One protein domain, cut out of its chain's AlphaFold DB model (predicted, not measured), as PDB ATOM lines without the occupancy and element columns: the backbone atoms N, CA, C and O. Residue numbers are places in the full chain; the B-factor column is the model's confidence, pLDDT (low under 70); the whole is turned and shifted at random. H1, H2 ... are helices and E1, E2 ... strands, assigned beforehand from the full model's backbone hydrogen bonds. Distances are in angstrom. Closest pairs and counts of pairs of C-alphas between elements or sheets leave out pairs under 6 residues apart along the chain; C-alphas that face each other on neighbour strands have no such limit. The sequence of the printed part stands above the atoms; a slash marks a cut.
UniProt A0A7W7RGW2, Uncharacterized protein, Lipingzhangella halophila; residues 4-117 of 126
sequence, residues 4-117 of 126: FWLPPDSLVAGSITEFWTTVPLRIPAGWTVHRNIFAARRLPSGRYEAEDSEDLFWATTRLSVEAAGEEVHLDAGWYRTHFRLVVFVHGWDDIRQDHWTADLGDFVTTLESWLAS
ATOM      1  N   PHE A   4     216.564 147.749  94.747       93.06
ATOM      2  CA  PHE A   4     216.254 148.078  93.366       93.06
ATOM      3  C   PHE A   4     215.766 146.846  92.616       93.06
ATOM      4  O   PHE A   4     216.136 145.706  92.919       93.06
ATOM      5  N   TRP A   5     214.935 147.084  91.611       93.06
ATOM      6  CA  TRP A   5     214.646 146.093  90.590       93.06
ATOM      7  C   TRP A   5     215.508 146.394  89.370       93.06
ATOM      8  O   TRP A   5     215.616 147.549  88.973       93.06
ATOM      9  N   LEU A   6     216.103 145.364  88.775       88.94
ATOM     10  CA  LEU A   6     216.737 145.472  87.467       88.94
ATOM     11  C   LEU A   6     216.030 144.515  86.504       88.94
ATOM     12  O   LEU A   6     215.692 143.395  86.906       88.94
ATOM     13  N   PRO A   7     215.819 144.913  85.239       83.81
ATOM     14  CA  PRO A   7     215.358 143.996  84.209       83.81
ATOM     15  C   PRO A   7     216.287 142.770  84.114       83.81
ATOM     16  O   PRO A   7     217.508 142.943  84.148       83.81
ATOM     17  N   PRO A   8     215.760 141.536  83.989       75.88
ATOM     18  CA  PRO A   8     216.586 140.326  83.905       75.88
ATOM     19  C   PRO A   8     217.556 140.302  82.715       75.88
ATOM     20  O   PRO A   8     218.564 139.602  82.754       75.88
ATOM     21  N   ASP A   9     217.243 141.046  81.657       81.12
ATOM     22  CA  ASP A   9     218.045 141.234  80.449       81.12
ATOM     23  C   ASP A   9     219.041 142.405  80.552       81.12
ATOM     24  O   ASP A   9     219.829 142.632  79.632       81.12
ATOM     25  N   SER A  10     219.058 143.127  81.677       84.00
ATOM     26  CA  SER A  10     220.041 144.179  81.932       84.00
ATOM     27  C   SER A  10     221.448 143.594  82.051       84.00
ATOM     28  O   SER A  10     221.716 142.703  82.860       84.00
ATOM     29  N   LEU A  11     222.396 144.163  81.302       83.12
ATOM     30  CA  LEU A  11     223.810 143.788  81.406       83.12
ATOM     31  C   LEU A  11     224.375 144.061  82.809       83.12
ATOM     32  O   LEU A  11     225.263 143.341  83.260       83.12
ATOM     33  N   VAL A  12     223.822 145.053  83.515       88.00
ATOM     34  CA  VAL A  12     224.163 145.373  84.910       88.00
ATOM     35  C   VAL A  12     223.685 144.266  85.848       88.00
ATOM     36  O   VAL A  12     224.421 143.827  86.725       88.00
ATOM     37  N   ALA A  13     222.471 143.753  85.635       89.12
ATOM     38  CA  ALA A  13     221.922 142.670  86.447       89.12
ATOM     39  C   ALA A  13     222.769 141.390  86.358       89.12
ATOM     40  O   ALA A  13     222.920 140.685  87.356       89.12
ATOM     41  N   GLY A  14     223.331 141.109  85.175       87.62
ATOM     42  CA  GLY A  14     224.173 139.939  84.920       87.62
ATOM     43  C   GLY A  14     225.568 139.989  85.554       87.62
ATOM     44  O   GLY A  14     226.183 138.938  85.718       87.62
ATOM     45  N   SER A  15     226.072 141.173  85.922       89.81
ATOM     46  CA  SER A  15     227.393 141.330  86.549       89.81
ATOM     47  C   SER A  15     227.356 141.341  88.081       89.81
ATOM     48  O   SER A  15     228.394 141.155  88.717       89.81
ATOM     49  N   ILE A  16     226.176 141.519  88.685       93.88
ATOM     50  CA  ILE A  16     226.003 141.600  90.138       93.88
ATOM     51  C   ILE A  16     225.708 140.214  90.734       93.88
ATOM     52  O   ILE A  16     224.751 139.534  90.360       93.88
ATOM     53  N   THR A  17     226.515 139.818  91.721       94.38
ATOM     54  CA  THR A  17     226.380 138.546  92.463       94.38
ATOM     55  C   THR A  17     225.750 138.761  93.840       94.38
ATOM     56  O   THR A  17     225.462 139.888  94.225       94.38
ATOM     57  N   GLU A  18     225.536 137.701  94.618       96.62
ATOM     58  CA  GLU A  18     225.081 137.794  96.015       96.62
ATOM     59  C   GLU A  18     226.090 138.446  96.982       96.62
ATOM     60  O   GLU A  18     225.729 138.816  98.103       96.62
ATOM     61  N   PHE A  19     227.344 138.618  96.562       96.69
ATOM     62  CA  PHE A  19     228.383 139.280  97.345       96.69
ATOM     63  C   PHE A  19     228.529 140.739  96.930       96.69
ATOM     64  O   PHE A  19     228.413 141.067  95.749       96.69
ATOM     65  N   TRP A  20     228.838 141.606  97.900       96.38
ATOM     66  CA  TRP A  20     229.219 142.986  97.616       96.38
ATOM     67  C   TRP A  20     230.434 143.002  96.698       96.38
ATOM     68  O   TRP A  20     231.517 142.544  97.067       96.38
ATOM     69  N   THR A  21     230.237 143.519  95.493       94.94
ATOM     70  CA  THR A  21     231.291 143.651  94.498       94.94
ATOM     71  C   THR A  21     231.127 144.965  93.756       94.94
ATOM     72  O   THR A  21     230.007 145.458  93.600       94.94
ATOM     73  N   THR A  22     232.243 145.545  93.328       95.50
ATOM     74  CA  THR A  22     232.232 146.745  92.494       95.50
ATOM     75  C   THR A  22     231.505 146.436  91.192       95.50
ATOM     76  O   THR A  22     231.832 145.460  90.512       95.50
ATOM     77  N   VAL A  23     230.527 147.265  90.837       94.50
ATOM     78  CA  VAL A  23     229.828 147.128  89.562       94.50
ATOM     79  C   VAL A  23     230.812 147.503  88.450       94.50
ATOM     80  O   VAL A  23     231.394 148.590  88.490       94.50
ATOM     81  N   PRO A  24     231.053 146.623  87.462       92.44
ATOM     82  CA  PRO A  24     231.984 146.925  86.386       92.44
ATOM     83  C   PRO A  24     231.406 148.028  85.495       92.44
ATOM     84  O   PRO A  24     230.379 147.823  84.854       92.44
ATOM     85  N   LEU A  25     232.088 149.174  85.449       94.00
ATOM     86  CA  LEU A  25     231.750 150.304  84.584       94.00
ATOM     87  C   LEU A  25     232.609 150.290  83.316       94.00
ATOM     88  O   LEU A  25     233.817 150.034  83.361       94.00
ATOM     89  N   ARG A  26     232.004 150.626  82.179       93.38
ATOM     90  CA  ARG A  26     232.696 150.849  80.904       93.38
ATOM     91  C   ARG A  26     233.284 152.253  80.856       93.38
ATOM     92  O   ARG A  26     232.626 153.208  80.459       93.38
ATOM     93  N   ILE A  27     234.552 152.359  81.238       92.12
ATOM     94  CA  ILE A  27     235.291 153.624  81.274       92.12
ATOM     95  C   ILE A  27     236.248 153.668  80.071       92.12
ATOM     96  O   ILE A  27     237.162 152.841  80.007       92.12
ATOM     97  N   PRO A  28     236.059 154.574  79.095       90.12
ATOM     98  CA  PRO A  28     236.948 154.665  77.943       90.12
ATOM     99  C   PRO A  28     238.301 155.280  78.318       90.12
ATOM    100  O   PRO A  28     238.463 155.929  79.354       90.12
ATOM    101  N   ALA A  29     239.289 155.088  77.442       87.94
ATOM    102  CA  ALA A  29     240.598 155.715  77.593       87.94
ATOM    103  C   ALA A  29     240.479 157.250  77.622       87.94
ATOM    104  O   ALA A  29     239.639 157.825  76.934       87.94
ATOM    105  N   GLY A  30     241.344 157.910  78.396       88.19
ATOM    106  CA  GLY A  30     241.347 159.371  78.546       88.19
ATOM    107  C   GLY A  30     240.636 159.883  79.802       88.19
ATOM    108  O   GLY A  30     240.788 161.057  80.142       88.19
ATOM    109  N   TRP A  31     239.929 159.020  80.533       92.75
ATOM    110  CA  TRP A  31     239.450 159.320  81.882       92.75
ATOM    111  C   TRP A  31     240.475 158.915  82.942       92.75
ATOM    112  O   TRP A  31     241.057 157.832  82.894       92.75
ATOM    113  N   THR A  32     240.665 159.783  83.930       95.06
ATOM    114  CA  THR A  32     241.365 159.488  85.180       95.06
ATOM    115  C   THR A  32     240.317 159.259  86.259       95.06
ATOM    116  O   THR A  32     239.605 160.184  86.637       95.06
ATOM    117  N   VAL A  33     240.205 158.023  86.741       96.44
ATOM    118  CA  VAL A  33     239.271 157.663  87.815       96.44
ATOM    119  C   VAL A  33     239.946 157.914  89.155       96.44
ATOM    120  O   VAL A  33     240.944 157.271  89.476       96.44
ATOM    121  N   HIS A  34     239.391 158.831  89.940       97.06
ATOM    122  CA  HIS A  34     239.887 159.164  91.278       97.06
ATOM    123  C   HIS A  34     239.205 158.321  92.349       97.06
ATOM    124  O   HIS A  34     239.812 157.974  93.361       97.06
ATOM    125  N   ARG A  35     237.934 157.975  92.118       97.00
ATOM    126  CA  ARG A  35     237.127 157.158  93.019       97.00
ATOM    127  C   ARG A  35     236.153 156.292  92.233       97.00
ATOM    128  O   ARG A  35     235.461 156.774  91.343       97.00
ATOM    129  N   ASN A  36     236.076 155.021  92.607       96.75
ATOM    130  CA  ASN A  36     235.015 154.112  92.191       96.75
ATOM    131  C   ASN A  36     234.757 153.121  93.330       96.75
ATOM    132  O   ASN A  36     235.463 152.122  93.462       96.75
ATOM    133  N   ILE A  37     233.784 153.443  94.178       96.12
ATOM    134  CA  ILE A  37     233.322 152.560  95.257       96.12
ATOM    135  C   ILE A  37     231.924 152.012  94.978       96.12
ATOM    136  O   ILE A  37     231.363 151.327  95.829       96.12
ATOM    137  N   PHE A  38     231.370 152.297  93.796       96.06
ATOM    138  CA  PHE A  38     230.044 151.854  93.408       96.06
ATOM    139  C   PHE A  38     229.986 150.327  93.372       96.06
ATOM    140  O   PHE A  38     230.468 149.663  92.450       96.06
ATOM    141  N   ALA A  39     229.410 149.775  94.432       96.25
ATOM    142  CA  ALA A  39     229.260 148.354  94.643       96.25
ATOM    143  C   ALA A  39     227.783 148.007  94.776       96.25
ATOM    144  O   ALA A  39     226.967 148.816  95.222       96.25
ATOM    145  N   ALA A  40     227.452 146.781  94.397       96.50
ATOM    146  CA  ALA A  40     226.113 146.246  94.544       96.50
ATOM    147  C   ALA A  40     226.158 144.752  94.865       96.50
ATOM    148  O   ALA A  40     227.174 144.079  94.668       96.50
ATOM    149  N   ARG A  41     225.030 144.236  95.349       96.62
ATOM    150  CA  ARG A  41     224.782 142.803  95.513       96.62
ATOM    151  C   ARG A  41     223.341 142.441  95.173       96.62
ATOM    152  O   ARG A  41     222.437 143.268  95.260       96.62
ATOM    153  N   ARG A  42     223.112 141.177  94.840       96.56
ATOM    154  CA  ARG A  42     221.792 140.581  94.641       96.56
ATOM    155  C   ARG A  42     221.298 139.962  95.947       96.56
ATOM    156  O   ARG A  42     221.979 139.145  96.561       96.56
ATOM    157  N   LEU A  43     220.095 140.329  96.360       96.38
ATOM    158  CA  LEU A  43     219.422 139.810  97.544       96.38
ATOM    159  C   LEU A  43     218.738 138.461  97.252       96.38
ATOM    160  O   LEU A  43     218.389 138.183  96.101       96.38
ATOM    161  N   PRO A  44     218.440 137.642  98.282       95.31
ATOM    162  CA  PRO A  44     217.681 136.397  98.116       95.31
ATOM    163  C   PRO A  44     216.290 136.582  97.490       95.31
ATOM    164  O   PRO A  44     215.750 135.651  96.903       95.31
ATOM    165  N   SER A  45     215.713 137.783  97.595       94.06
ATOM    166  CA  SER A  45     214.448 138.157  96.950       94.06
ATOM    167  C   SER A  45     214.555 138.329  95.430       94.06
ATOM    168  O   SER A  45     213.538 138.533  94.773       94.06
ATOM    169  N   GLY A  46     215.768 138.302  94.870       92.75
ATOM    170  CA  GLY A  46     216.049 138.654  93.477       92.75
ATOM    171  C   GLY A  46     216.178 140.159  93.231       92.75
ATOM    172  O   GLY A  46     216.513 140.557  92.120       92.75
ATOM    173  N   ARG A  47     215.948 140.996  94.251       95.12
ATOM    174  CA  ARG A  47     216.211 142.441  94.192       95.12
ATOM    175  C   ARG A  47     217.698 142.728  94.342       95.12
ATOM    176  O   ARG A  47     218.467 141.866  94.761       95.12
ATOM    177  N   TYR A  48     218.093 143.947  94.024       95.25
ATOM    178  CA  TYR A  48     219.472 144.404  94.100       95.25
ATOM    179  C   TYR A  48     219.610 145.442  95.195       95.25
ATOM    180  O   TYR A  48     218.700 146.218  95.434       95.25
ATOM    181  N   GLU A  49     220.747 145.468  95.855       95.94
ATOM    182  CA  GLU A  49     221.105 146.490  96.826       95.94
ATOM    183  C   GLU A  49     222.390 147.146  96.338       95.94
ATOM    184  O   GLU A  49     223.295 146.444  95.884       95.94
ATOM    185  N   ALA A  50     222.449 148.472  96.397       95.56
ATOM    186  CA  ALA A  50     223.610 149.251  95.994       95.56
ATOM    187  C   ALA A  50     224.103 150.103  97.165       95.56
ATOM    188  O   ALA A  50     223.360 150.370  98.112       95.56
ATOM    189  N   GLU A  51     225.370 150.488  97.091       93.81
ATOM    190  CA  GLU A  51     225.991 151.421  98.025       93.81
ATOM    191  C   GLU A  51     225.258 152.782  97.974       93.81
ATOM    192  O   GLU A  51     224.808 153.209  96.906       93.81
ATOM    193  N   ASP A  52     225.037 153.396  99.144       93.75
ATOM    194  CA  ASP A  52     224.200 154.588  99.331       93.75
ATOM    195  C   ASP A  52     224.976 155.845  99.794       93.75
ATOM    196  O   ASP A  52     224.395 156.746 100.402       93.75
ATOM    197  N   SER A  53     226.270 155.928  99.478       95.50
ATOM    198  CA  SER A  53     227.155 157.077  99.707       95.50
ATOM    199  C   SER A  53     226.951 158.182  98.680       95.50
ATOM    200  O   SER A  53     226.628 157.945  97.519       95.50
ATOM    201  N   GLU A  54     227.227 159.414  99.098       96.50
ATOM    202  CA  GLU A  54     227.270 160.584  98.220       96.50
ATOM    203  C   GLU A  54     228.504 160.576  97.291       96.50
ATOM    204  O   GLU A  54     228.502 161.284  96.295       96.50
ATOM    205  N   ASP A  55     229.513 159.735  97.558       95.50
ATOM    206  CA  ASP A  55     230.786 159.683  96.819       95.50
ATOM    207  C   ASP A  55     230.968 158.353  96.050       95.50
ATOM    208  O   ASP A  55     231.980 157.662  96.212       95.50
ATOM    209  N   LEU A  56     229.995 157.930  95.240       97.31
ATOM    210  CA  LEU A  56     230.044 156.623  94.558       97.31
ATOM    211  C   LEU A  56     231.147 156.542  93.501       97.31
ATOM    212  O   LEU A  56     231.867 155.537  93.408       97.31
ATOM    213  N   PHE A  57     231.274 157.589  92.692       98.00
ATOM    214  CA  PHE A  57     232.182 157.627  91.557       98.00
ATOM    215  C   PHE A  57     232.645 159.053  91.277       98.00
ATOM    216  O   PHE A  57     231.837 159.970  91.217       98.00
ATOM    217  N   TRP A  58     233.944 159.216  91.036       97.44
ATOM    218  CA  TRP A  58     234.518 160.474  90.580       97.44
ATOM    219  C   TRP A  58     235.634 160.215  89.574       97.44
ATOM    220  O   TRP A  58     236.585 159.467  89.840       97.44
ATOM    221  N   ALA A  59     235.538 160.863  88.421       96.69
ATOM    222  CA  ALA A  59     236.560 160.829  87.391       96.69
ATOM    223  C   ALA A  59     236.737 162.203  86.742       96.69
ATOM    224  O   ALA A  59     235.828 163.030  86.736       96.69
ATOM    225  N   THR A  60     237.915 162.433  86.169       94.38
ATOM    226  CA  THR A  60     238.176 163.604  85.333       94.38
ATOM    227  C   THR A  60     238.652 163.209  83.951       94.38
ATOM    228  O   THR A  60     239.259 162.157  83.754       94.38
ATOM    229  N   THR A  61     238.397 164.064  82.972       91.31
ATOM    230  CA  THR A  61     238.990 163.962  81.643       91.31
ATOM    231  C   THR A  61     239.399 165.340  81.152       91.31
ATOM    232  O   THR A  61     238.918 166.361  81.642       91.31
ATOM    233  N   ARG A  62     240.316 165.373  80.185       87.38
ATOM    234  CA  ARG A  62     240.660 166.600  79.477       87.38
ATOM    235  C   ARG A  62     240.065 166.559  78.092       87.38
ATOM    236  O   ARG A  62     240.407 165.732  77.254       87.38
ATOM    237  N   LEU A  63     239.210 167.526  77.876       72.50
ATOM    238  CA  LEU A  63     238.675 167.901  76.596       72.50
ATOM    239  C   LEU A  63     239.785 168.544  75.748       72.50
ATOM    240  O   LEU A  63     240.334 169.556  76.182       72.50
ATOM    241  N   SER A  64     240.179 168.008  74.582       64.44
ATOM    242  CA  SER A  64     241.248 168.677  73.816       64.44
ATOM    243  C   SER A  64     241.228 168.531  72.299       64.44
ATOM    244  O   SER A  64     240.795 167.527  71.737       64.44
ATOM    245  N   VAL A  65     241.846 169.542  71.676       52.72
ATOM    246  CA  VAL A  65     243.018 169.293  70.815       52.72
ATOM    247  C   VAL A  65     244.202 170.231  71.155       52.72
ATOM    248  O   VAL A  65     245.337 169.931  70.798       52.72
ATOM    249  N   GLU A  66     243.993 171.345  71.875       48.88
ATOM    250  CA  GLU A  66     245.051 172.321  72.208       48.88
ATOM    251  C   GLU A  66     245.601 172.196  73.643       48.88
ATOM    252  O   GLU A  66     244.956 171.658  74.543       48.88
ATOM    253  N   ALA A  67     246.809 172.735  73.862       49.62
ATOM    254  CA  ALA A  67     247.620 172.592  75.080       49.62
ATOM    255  C   ALA A  67     247.007 173.173  76.379       49.62
ATOM    256  O   ALA A  67     247.604 173.024  77.443       49.62
ATOM    257  N   ALA A  68     245.833 173.809  76.305       58.94
ATOM    258  CA  ALA A  68     245.114 174.417  77.428       58.94
ATOM    259  C   ALA A  68     243.712 173.809  77.650       58.94
ATOM    260  O   ALA A  68     242.814 174.501  78.122       58.94
ATOM    261  N   GLY A  69     243.506 172.542  77.269       68.88
ATOM    262  CA  GLY A  69     242.224 171.850  77.428       68.88
ATOM    263  C   GLY A  69     241.660 171.931  78.850       68.88
ATOM    264  O   GLY A  69     242.376 171.709  79.829       68.88
ATOM    265  N   GLU A  70     240.370 172.249  78.942       83.94
ATOM    266  CA  GLU A  70     239.627 172.363  80.194       83.94
ATOM    267  C   GLU A  70     239.447 170.982  80.843       83.94
ATOM    268  O   GLU A  70     239.173 169.984  80.162       83.94
ATOM    269  N   GLU A  71     239.637 170.909  82.161       89.44
ATOM    270  CA  GLU A  71     239.408 169.682  82.920       89.44
ATOM    271  C   GLU A  71     237.917 169.547  83.219       89.44
ATOM    272  O   GLU A  71     237.310 170.424  83.820       89.44
ATOM    273  N   VAL A  72     237.324 168.446  82.769       91.06
ATOM    274  CA  VAL A  72     235.941 168.086  83.072       91.06
ATOM    275  C   VAL A  72     235.941 167.055  84.172       91.06
ATOM    276  O   VAL A  72     236.675 166.069  84.114       91.06
ATOM    277  N   HIS A  73     235.067 167.262  85.136       94.44
ATOM    278  CA  HIS A  73     234.790 166.372  86.238       94.44
ATOM    279  C   HIS A  73     233.441 165.704  85.997       94.44
ATOM    280  O   HIS A  73     232.488 166.361  85.582       94.44
ATOM    281  N   LEU A  74     233.378 164.407  86.273       96.00
ATOM    282  CA  LEU A  74     232.154 163.630  86.368       96.00
ATOM    283  C   LEU A  74     232.092 163.041  87.768       96.00
ATOM    284  O   LEU A  74     232.958 162.250  88.145       96.00
ATOM    285  N   ASP A  75     231.083 163.451  88.518       97.25
ATOM    286  CA  ASP A  75     230.832 163.020  89.885       97.25
ATOM    287  C   ASP A  75     229.467 162.344  89.972       97.25
ATOM    288  O   ASP A  75     228.528 162.724  89.266       97.25
ATOM    289  N   ALA A  76     229.365 161.306  90.791       98.00
ATOM    290  CA  ALA A  76     228.131 160.574  90.978       98.00
ATOM    291  C   ALA A  76     228.010 160.010  92.394       98.00
ATOM    292  O   ALA A  76     228.974 159.482  92.951       98.00
ATOM    293  N   GLY A  77     226.790 160.054  92.931       97.62
ATOM    294  CA  GLY A  77     226.488 159.703  94.316       97.62
ATOM    295  C   GLY A  77     225.014 159.402  94.561       97.62
ATOM    296  O   GLY A  77     224.159 159.695  93.725       97.62
ATOM    297  N   TRP A  78     224.705 158.824  95.717       97.12
ATOM    298  CA  TRP A  78     223.351 158.618  96.221       97.12
ATOM    299  C   TRP A  78     222.970 159.706  97.230       97.12
ATOM    300  O   TRP A  78     223.575 159.850  98.288       97.12
ATOM    301  N   TYR A  79     221.900 160.440  96.936       94.94
ATOM    302  CA  TYR A  79     221.392 161.547  97.739       94.94
ATOM    303  C   TYR A  79     220.025 161.204  98.319       94.94
ATOM    304  O   TYR A  79     218.978 161.596  97.798       94.94
ATOM    305  N   ARG A  80     220.039 160.494  99.453       91.88
ATOM    306  CA  ARG A  80     218.869 160.047 100.236       91.88
ATOM    307  C   ARG A  80     217.936 159.082  99.495       91.88
ATOM    308  O   ARG A  80     217.727 157.973  99.972       91.88
ATOM    309  N   THR A  81     217.347 159.507  98.380       94.44
ATOM    310  CA  THR A  81     216.279 158.806  97.648       94.44
ATOM    311  C   THR A  81     216.577 158.577  96.168       94.44
ATOM    312  O   THR A  81     215.768 157.944  95.492       94.44
ATOM    313  N   HIS A  82     217.679 159.113  95.649       96.44
ATOM    314  CA  HIS A  82     218.028 159.033  94.235       96.44
ATOM    315  C   HIS A  82     219.542 159.072  94.050       96.44
ATOM    316  O   HIS A  82     220.260 159.661  94.855       96.44
ATOM    317  N   PHE A  83     220.012 158.488  92.958       97.62
ATOM    318  CA  PHE A  83     221.324 158.770  92.411       97.62
ATOM    319  C   PHE A  83     221.324 160.144  91.748       97.62
ATOM    320  O   PHE A  83     220.319 160.549  91.159       97.62
ATOM    321  N   ARG A  84     222.462 160.828  91.794       97.88
ATOM    322  CA  ARG A  84     222.736 162.040  91.028       97.88
ATOM    323  C   ARG A  84     224.064 161.882  90.303       97.88
ATOM    324  O   ARG A  84     224.999 161.332  90.876       97.88
ATOM    325  N   LEU A  85     224.128 162.355  89.066       97.75
ATOM    326  CA  LEU A  85     225.346 162.460  88.273       97.75
ATOM    327  C   LEU A  85     225.509 163.913  87.845       97.75
ATOM    328  O   LEU A  85     224.550 164.527  87.376       97.75
ATOM    329  N   VAL A  86     226.719 164.445  87.963       96.50
ATOM    330  CA  VAL A  86     227.019 165.841  87.648       96.50
ATOM    331  C   VAL A  86     228.292 165.931  86.822       96.50
ATOM    332  O   VAL A  86     229.308 165.326  87.155       96.50
ATOM    333  N   VAL A  87     228.238 166.731  85.757       94.25
ATOM    334  CA  VAL A  87     229.400 167.134  84.960       94.25
ATOM    335  C   VAL A  87     229.709 168.599  85.242       94.25
ATOM    336  O   VAL A  87     228.827 169.443  85.087       94.25
ATOM    337  N   PHE A  88     230.950 168.922  85.603       92.94
ATOM    338  CA  PHE A  88     231.388 170.296  85.888       92.94
ATOM    339  C   PHE A  88     232.852 170.536  85.491       92.94
ATOM    340  O   PHE A  88     233.579 169.584  85.228       92.94
ATOM    341  N   VAL A  89     233.295 171.793  85.422       88.12
ATOM    342  CA  VAL A  89     234.655 172.163  84.945       88.12
ATOM    343  C   VAL A  89     235.441 173.071  85.895       88.12
ATOM    344  O   VAL A  89     236.636 172.881  86.084       88.12
ATOM    345  N   HIS A  90     234.774 174.016  86.562       84.56
ATOM    346  CA  HIS A  90     235.393 174.959  87.507       84.56
ATOM    347  C   HIS A  90     234.876 174.779  88.942       84.56
ATOM    348  O   HIS A  90     234.933 175.693  89.763       84.56
ATOM    349  N   GLY A  91     234.368 173.585  89.247       86.38
ATOM    350  CA  GLY A  91     233.730 173.245  90.517       86.38
ATOM    351  C   GLY A  91     232.204 173.229  90.442       86.38
ATOM    352  O   GLY A  91     231.610 173.368  89.376       86.38
ATOM    353  N   TRP A  92     231.573 173.055  91.603       86.25
ATOM    354  CA  TRP A  92     230.126 172.839  91.744       86.25
ATOM    355  C   TRP A  92     229.247 174.028  91.335       86.25
ATOM    356  O   TRP A  92     228.042 173.856  91.167       86.25
ATOM    357  N   ASP A  93     229.836 175.208  91.142       90.69
ATOM    358  CA  ASP A  93     229.133 176.391  90.640       90.69
ATOM    359  C   ASP A  93     229.062 176.435  89.097       90.69
ATOM    360  O   ASP A  93     228.319 177.243  88.543       90.69
ATOM    361  N   ASP A  94     229.803 175.566  88.397       89.38
ATOM    362  CA  ASP A  94     229.873 175.503  86.929       89.38
ATOM    363  C   ASP A  94     229.453 174.113  86.418       89.38
ATOM    364  O   ASP A  94     230.242 173.345  85.852       89.38
ATOM    365  N   ILE A  95     228.189 173.770  86.692       93.50
ATOM    366  CA  ILE A  95     227.563 172.511  86.275       93.50
ATOM    367  C   ILE A  95     227.129 172.611  84.810       93.50
ATOM    368  O   ILE A  95     226.288 173.431  84.441       93.50
ATOM    369  N   ARG A  96     227.657 171.710  83.981       90.44
ATOM    370  CA  ARG A  96     227.309 171.572  82.559       90.44
ATOM    371  C   ARG A  96     226.179 170.588  82.315       90.44
ATOM    372  O   ARG A  96     225.418 170.750  81.365       90.44
ATOM    373  N   GLN A  97     226.090 169.561  83.153       93.06
ATOM    374  CA  GLN A  97     225.065 168.535  83.052       93.06
ATOM    375  C   GLN A  97     224.730 167.992  84.439       93.06
ATOM    376  O   GLN A  97     225.622 167.805  85.262       93.06
ATOM    377  N   ASP A  98     223.446 167.748  84.682       96.25
ATOM    378  CA  ASP A  98     222.913 167.245  85.947       96.25
ATOM    379  C   ASP A  98     221.810 166.233  85.631       96.25
ATOM    380  O   ASP A  98     220.921 166.508  84.819       96.25
ATOM    381  N   HIS A  99     221.889 165.052  86.233       97.38
ATOM    382  CA  HIS A  99     220.904 163.984  86.085       97.38
ATOM    383  C   HIS A  99     220.624 163.360  87.436       97.38
ATOM    384  O   HIS A  99     221.528 163.176  88.245       97.38
ATOM    385  N   TRP A 100     219.370 162.991  87.658       97.75
ATOM    386  CA  TRP A 100     218.916 162.382  88.895       97.75
ATOM    387  C   TRP A 100     217.936 161.261  88.584       97.75
ATOM    388  O   TRP A 100     217.054 161.399  87.737       97.75
ATOM    389  N   THR A 101     218.101 160.136  89.272       96.88
ATOM    390  CA  THR A 101     217.304 158.936  89.026       96.88
ATOM    391  C   THR A 101     217.224 158.059  90.264       96.88
ATOM    392  O   THR A 101     218.192 157.913  91.001       96.88
ATOM    393  N   ALA A 102     216.062 157.465  90.517       95.25
ATOM    394  CA  ALA A 102     215.904 156.455  91.565       95.25
ATOM    395  C   ALA A 102     216.138 155.026  91.038       95.25
ATOM    396  O   ALA A 102     216.053 154.069  91.807       95.25
ATOM    397  N   ASP A 103     216.399 154.873  89.737       94.25
ATOM    398  CA  ASP A 103     216.585 153.582  89.087       94.25
ATOM    399  C   ASP A 103     218.076 153.254  88.930       94.25
ATOM    400  O   ASP A 103     218.856 154.024  88.369       94.25
ATOM    401  N   LEU A 104     218.474 152.084  89.435       94.62
ATOM    402  CA  LEU A 104     219.862 151.624  89.396       94.62
ATOM    403  C   LEU A 104     220.346 151.348  87.963       94.62
ATOM    404  O   LEU A 104     221.519 151.549  87.658       94.62
ATOM    405  N   GLY A 105     219.467 150.880  87.075       94.12
ATOM    406  CA  GLY A 105     219.819 150.585  85.689       94.12
ATOM    407  C   GLY A 105     220.032 151.859  84.876       94.12
ATOM    408  O   GLY A 105     221.014 151.959  84.137       94.12
ATOM    409  N   ASP A 106     219.150 152.840  85.053       94.81
ATOM    410  CA  ASP A 106     219.259 154.174  84.463       94.81
ATOM    411  C   ASP A 106     220.507 154.911  84.958       94.81
ATOM    412  O   ASP A 106     221.228 155.504  84.156       94.81
ATOM    413  N   PHE A 107     220.819 154.801  86.254       96.06
ATOM    414  CA  PHE A 107     222.044 155.350  86.834       96.06
ATOM    415  C   PHE A 107     223.294 154.849  86.103       96.06
ATOM    416  O   PHE A 107     224.078 155.651  85.594       96.06
ATOM    417  N   VAL A 108     223.462 153.525  86.002       95.75
ATOM    418  CA  VAL A 108     224.637 152.929  85.348       95.75
ATOM    419  C   VAL A 108     224.670 153.256  83.860       95.75
ATOM    420  O   VAL A 108     225.715 153.635  83.339       95.75
ATOM    421  N   THR A 109     223.527 153.158  83.179       94.56
ATOM    422  CA  THR A 109     223.433 153.446  81.742       94.56
ATOM    423  C   THR A 109     223.806 154.896  81.442       94.56
ATOM    424  O   THR A 109     224.572 155.155  80.514       94.56
ATOM    425  N   THR A 110     223.314 155.842  82.243       95.81
ATOM    426  CA  THR A 110     223.625 157.266  82.085       95.81
ATOM    427  C   THR A 110     225.091 157.546  82.395       95.81
ATOM    428  O   THR A 110     225.751 158.224  81.608       95.81
ATOM    429  N   LEU A 111     225.631 156.967  83.475       95.94
ATOM    430  CA  LEU A 111     227.042 157.105  83.843       95.94
ATOM    431  C   LEU A 111     227.963 156.628  82.717       95.94
ATOM    432  O   LEU A 111     228.840 157.367  82.273       95.94
ATOM    433  N   GLU A 112     227.741 155.413  82.213       94.81
ATOM    434  CA  GLU A 112     228.522 154.859  81.105       94.81
ATOM    435  C   GLU A 112     228.331 155.658  79.812       94.81
ATOM    436  O   GLU A 112     229.294 155.862  79.075       94.81
ATOM    437  N   SER A 113     227.120 156.151  79.537       93.56
ATOM    438  CA  SER A 113     226.866 156.991  78.366       93.56
ATOM    439  C   SER A 113     227.627 158.311  78.432       93.56
ATOM    440  O   SER A 113     228.131 158.752  77.403       93.56
ATOM    441  N   TRP A 114     227.709 158.948  79.600       93.31
ATOM    442  CA  TRP A 114     228.434 160.208  79.778       93.31
ATOM    443  C   TRP A 114     229.946 160.006  79.712       93.31
ATOM    444  O   TRP A 114     230.642 160.797  79.080       93.31
ATOM    445  N   LEU A 115     230.446 158.906  80.280       91.81
ATOM    446  CA  LEU A 115     231.838 158.484  80.129       91.81
ATOM    447  C   LEU A 115     232.199 158.218  78.661       91.81
ATOM    448  O   LEU A 115     233.278 158.609  78.215       91.81
ATOM    449  N   ALA A 116     231.312 157.545  77.921       89.06
ATOM    450  CA  ALA A 116     231.501 157.175  76.519       89.06
ATOM    451  C   ALA A 116     231.330 158.348  75.555       89.06
ATOM    452  O   ALA A 116     231.988 158.388  74.512       89.06
ATOM    453  N   SER A 117     230.445 159.292  75.868       79.31
ATOM    454  CA  SER A 117     230.355 160.513  75.094       79.31
ATOM    455  C   SER A 117     231.651 161.288  75.269       79.31
ATOM    456  O   SER A 117     232.059 161.602  76.386       79.31
TER     457      SER A 117
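AT A GLANCE: This is residues 4 to 117 of the 126 residues of an uncharacterized protein of Lipingzhangella halophila (UniProt A0A7W7RGW2). A long, twisted sheet of five strands has one helix, H2, running along one face. Beyond one end of this sheet the small hairpin E2 and E3 extends the body, with the short helix H1 near E2; the turn of this hairpin and the link from E4 to E5 lie at opposite ends of the longest axis. The printed part has 114 residues, with named elements in the order H1, E1, E2, E3, E4, E5, E6, E7, H2; the large sheet has the order E1, E4, E5, E6, E7, all antiparallel, and the class is mixed, helices and strands. The whole is compact by its radius of gyration of the C-alphas, 14.8 A, yet elongated in outline, spanning 52 by 28 by 20 A.

HOW THE PARTS SIT: H1, residues 11 to 15, and E2, residues 39 to 42, are near each other, with 7 pairs of C-alphas within 10 A. E1, residues 31 to 36, runs on into E2 across a break of 2 residues, at 59 degrees. Residues 21 to 22 pair with residues 39 to 40 of E2, antiparallel. E2 and E3, residues 48 to 50, form a hairpin, with N 41 and O 49 2.9 A apart. E4, residues 57 to 62, is antiparallel to E1 at 167 degrees, with N 32 and O 60 at 2.8 A. E4, E5 (residues 71 to 79), E6 (residues 82 to 88) and E7 (residues 95 to 101) make a meander, each strand the antiparallel neighbour of the one before: N 74 and O 59 are 2.8 A apart, N 75 and O 86 2.9 A, and N 85 and O 99 2.8 A. E1 and E7 are the edge strands. H2, residues 104 to 116, is on this sheet at a height of 9.0 A, making two layers, a helix on one face of a sheet. It lies over E5 and E6, along the strands, at 6 degrees to E6 on the local plane; the closest C-alphas of E6 and H2, those of Phe 83 and Phe 107, are 6.6 A apart. H1 is not on the sheet; it is close to but not clearly touching H2, the closest C-alphas being those of Val 12 and Gly 105, 6.8 A. In H2 every O i to N i+4 pair is within hydrogen-bond range; in H1 0 of 1 is, and 1 of 2 O i to N i+3 pairs.

IN THESE COORDINATES: H1 begins at C-alpha 11, (223.810, 143.788, 81.406), and measures 6.7 A. E1 measures 12.4 A, E2 10.8 A, E3 6.6 A, E4 17.3 A, E5 24.7 A, E6 19.4 A and E7 17.2 A. H2 measures 18.2 A and ends at C-alpha 116, (231.501, 157.175, 76.519).

THE WHOLE: The C-alphas of Ser 45 and Ala 67 are the two farthest apart, 52.6 A. The printed part has no cut. The link from H1 to E1, 15 residues, is long. Mean pLDDT of the printed part is 91.1; residues 64 to 69 are under 70.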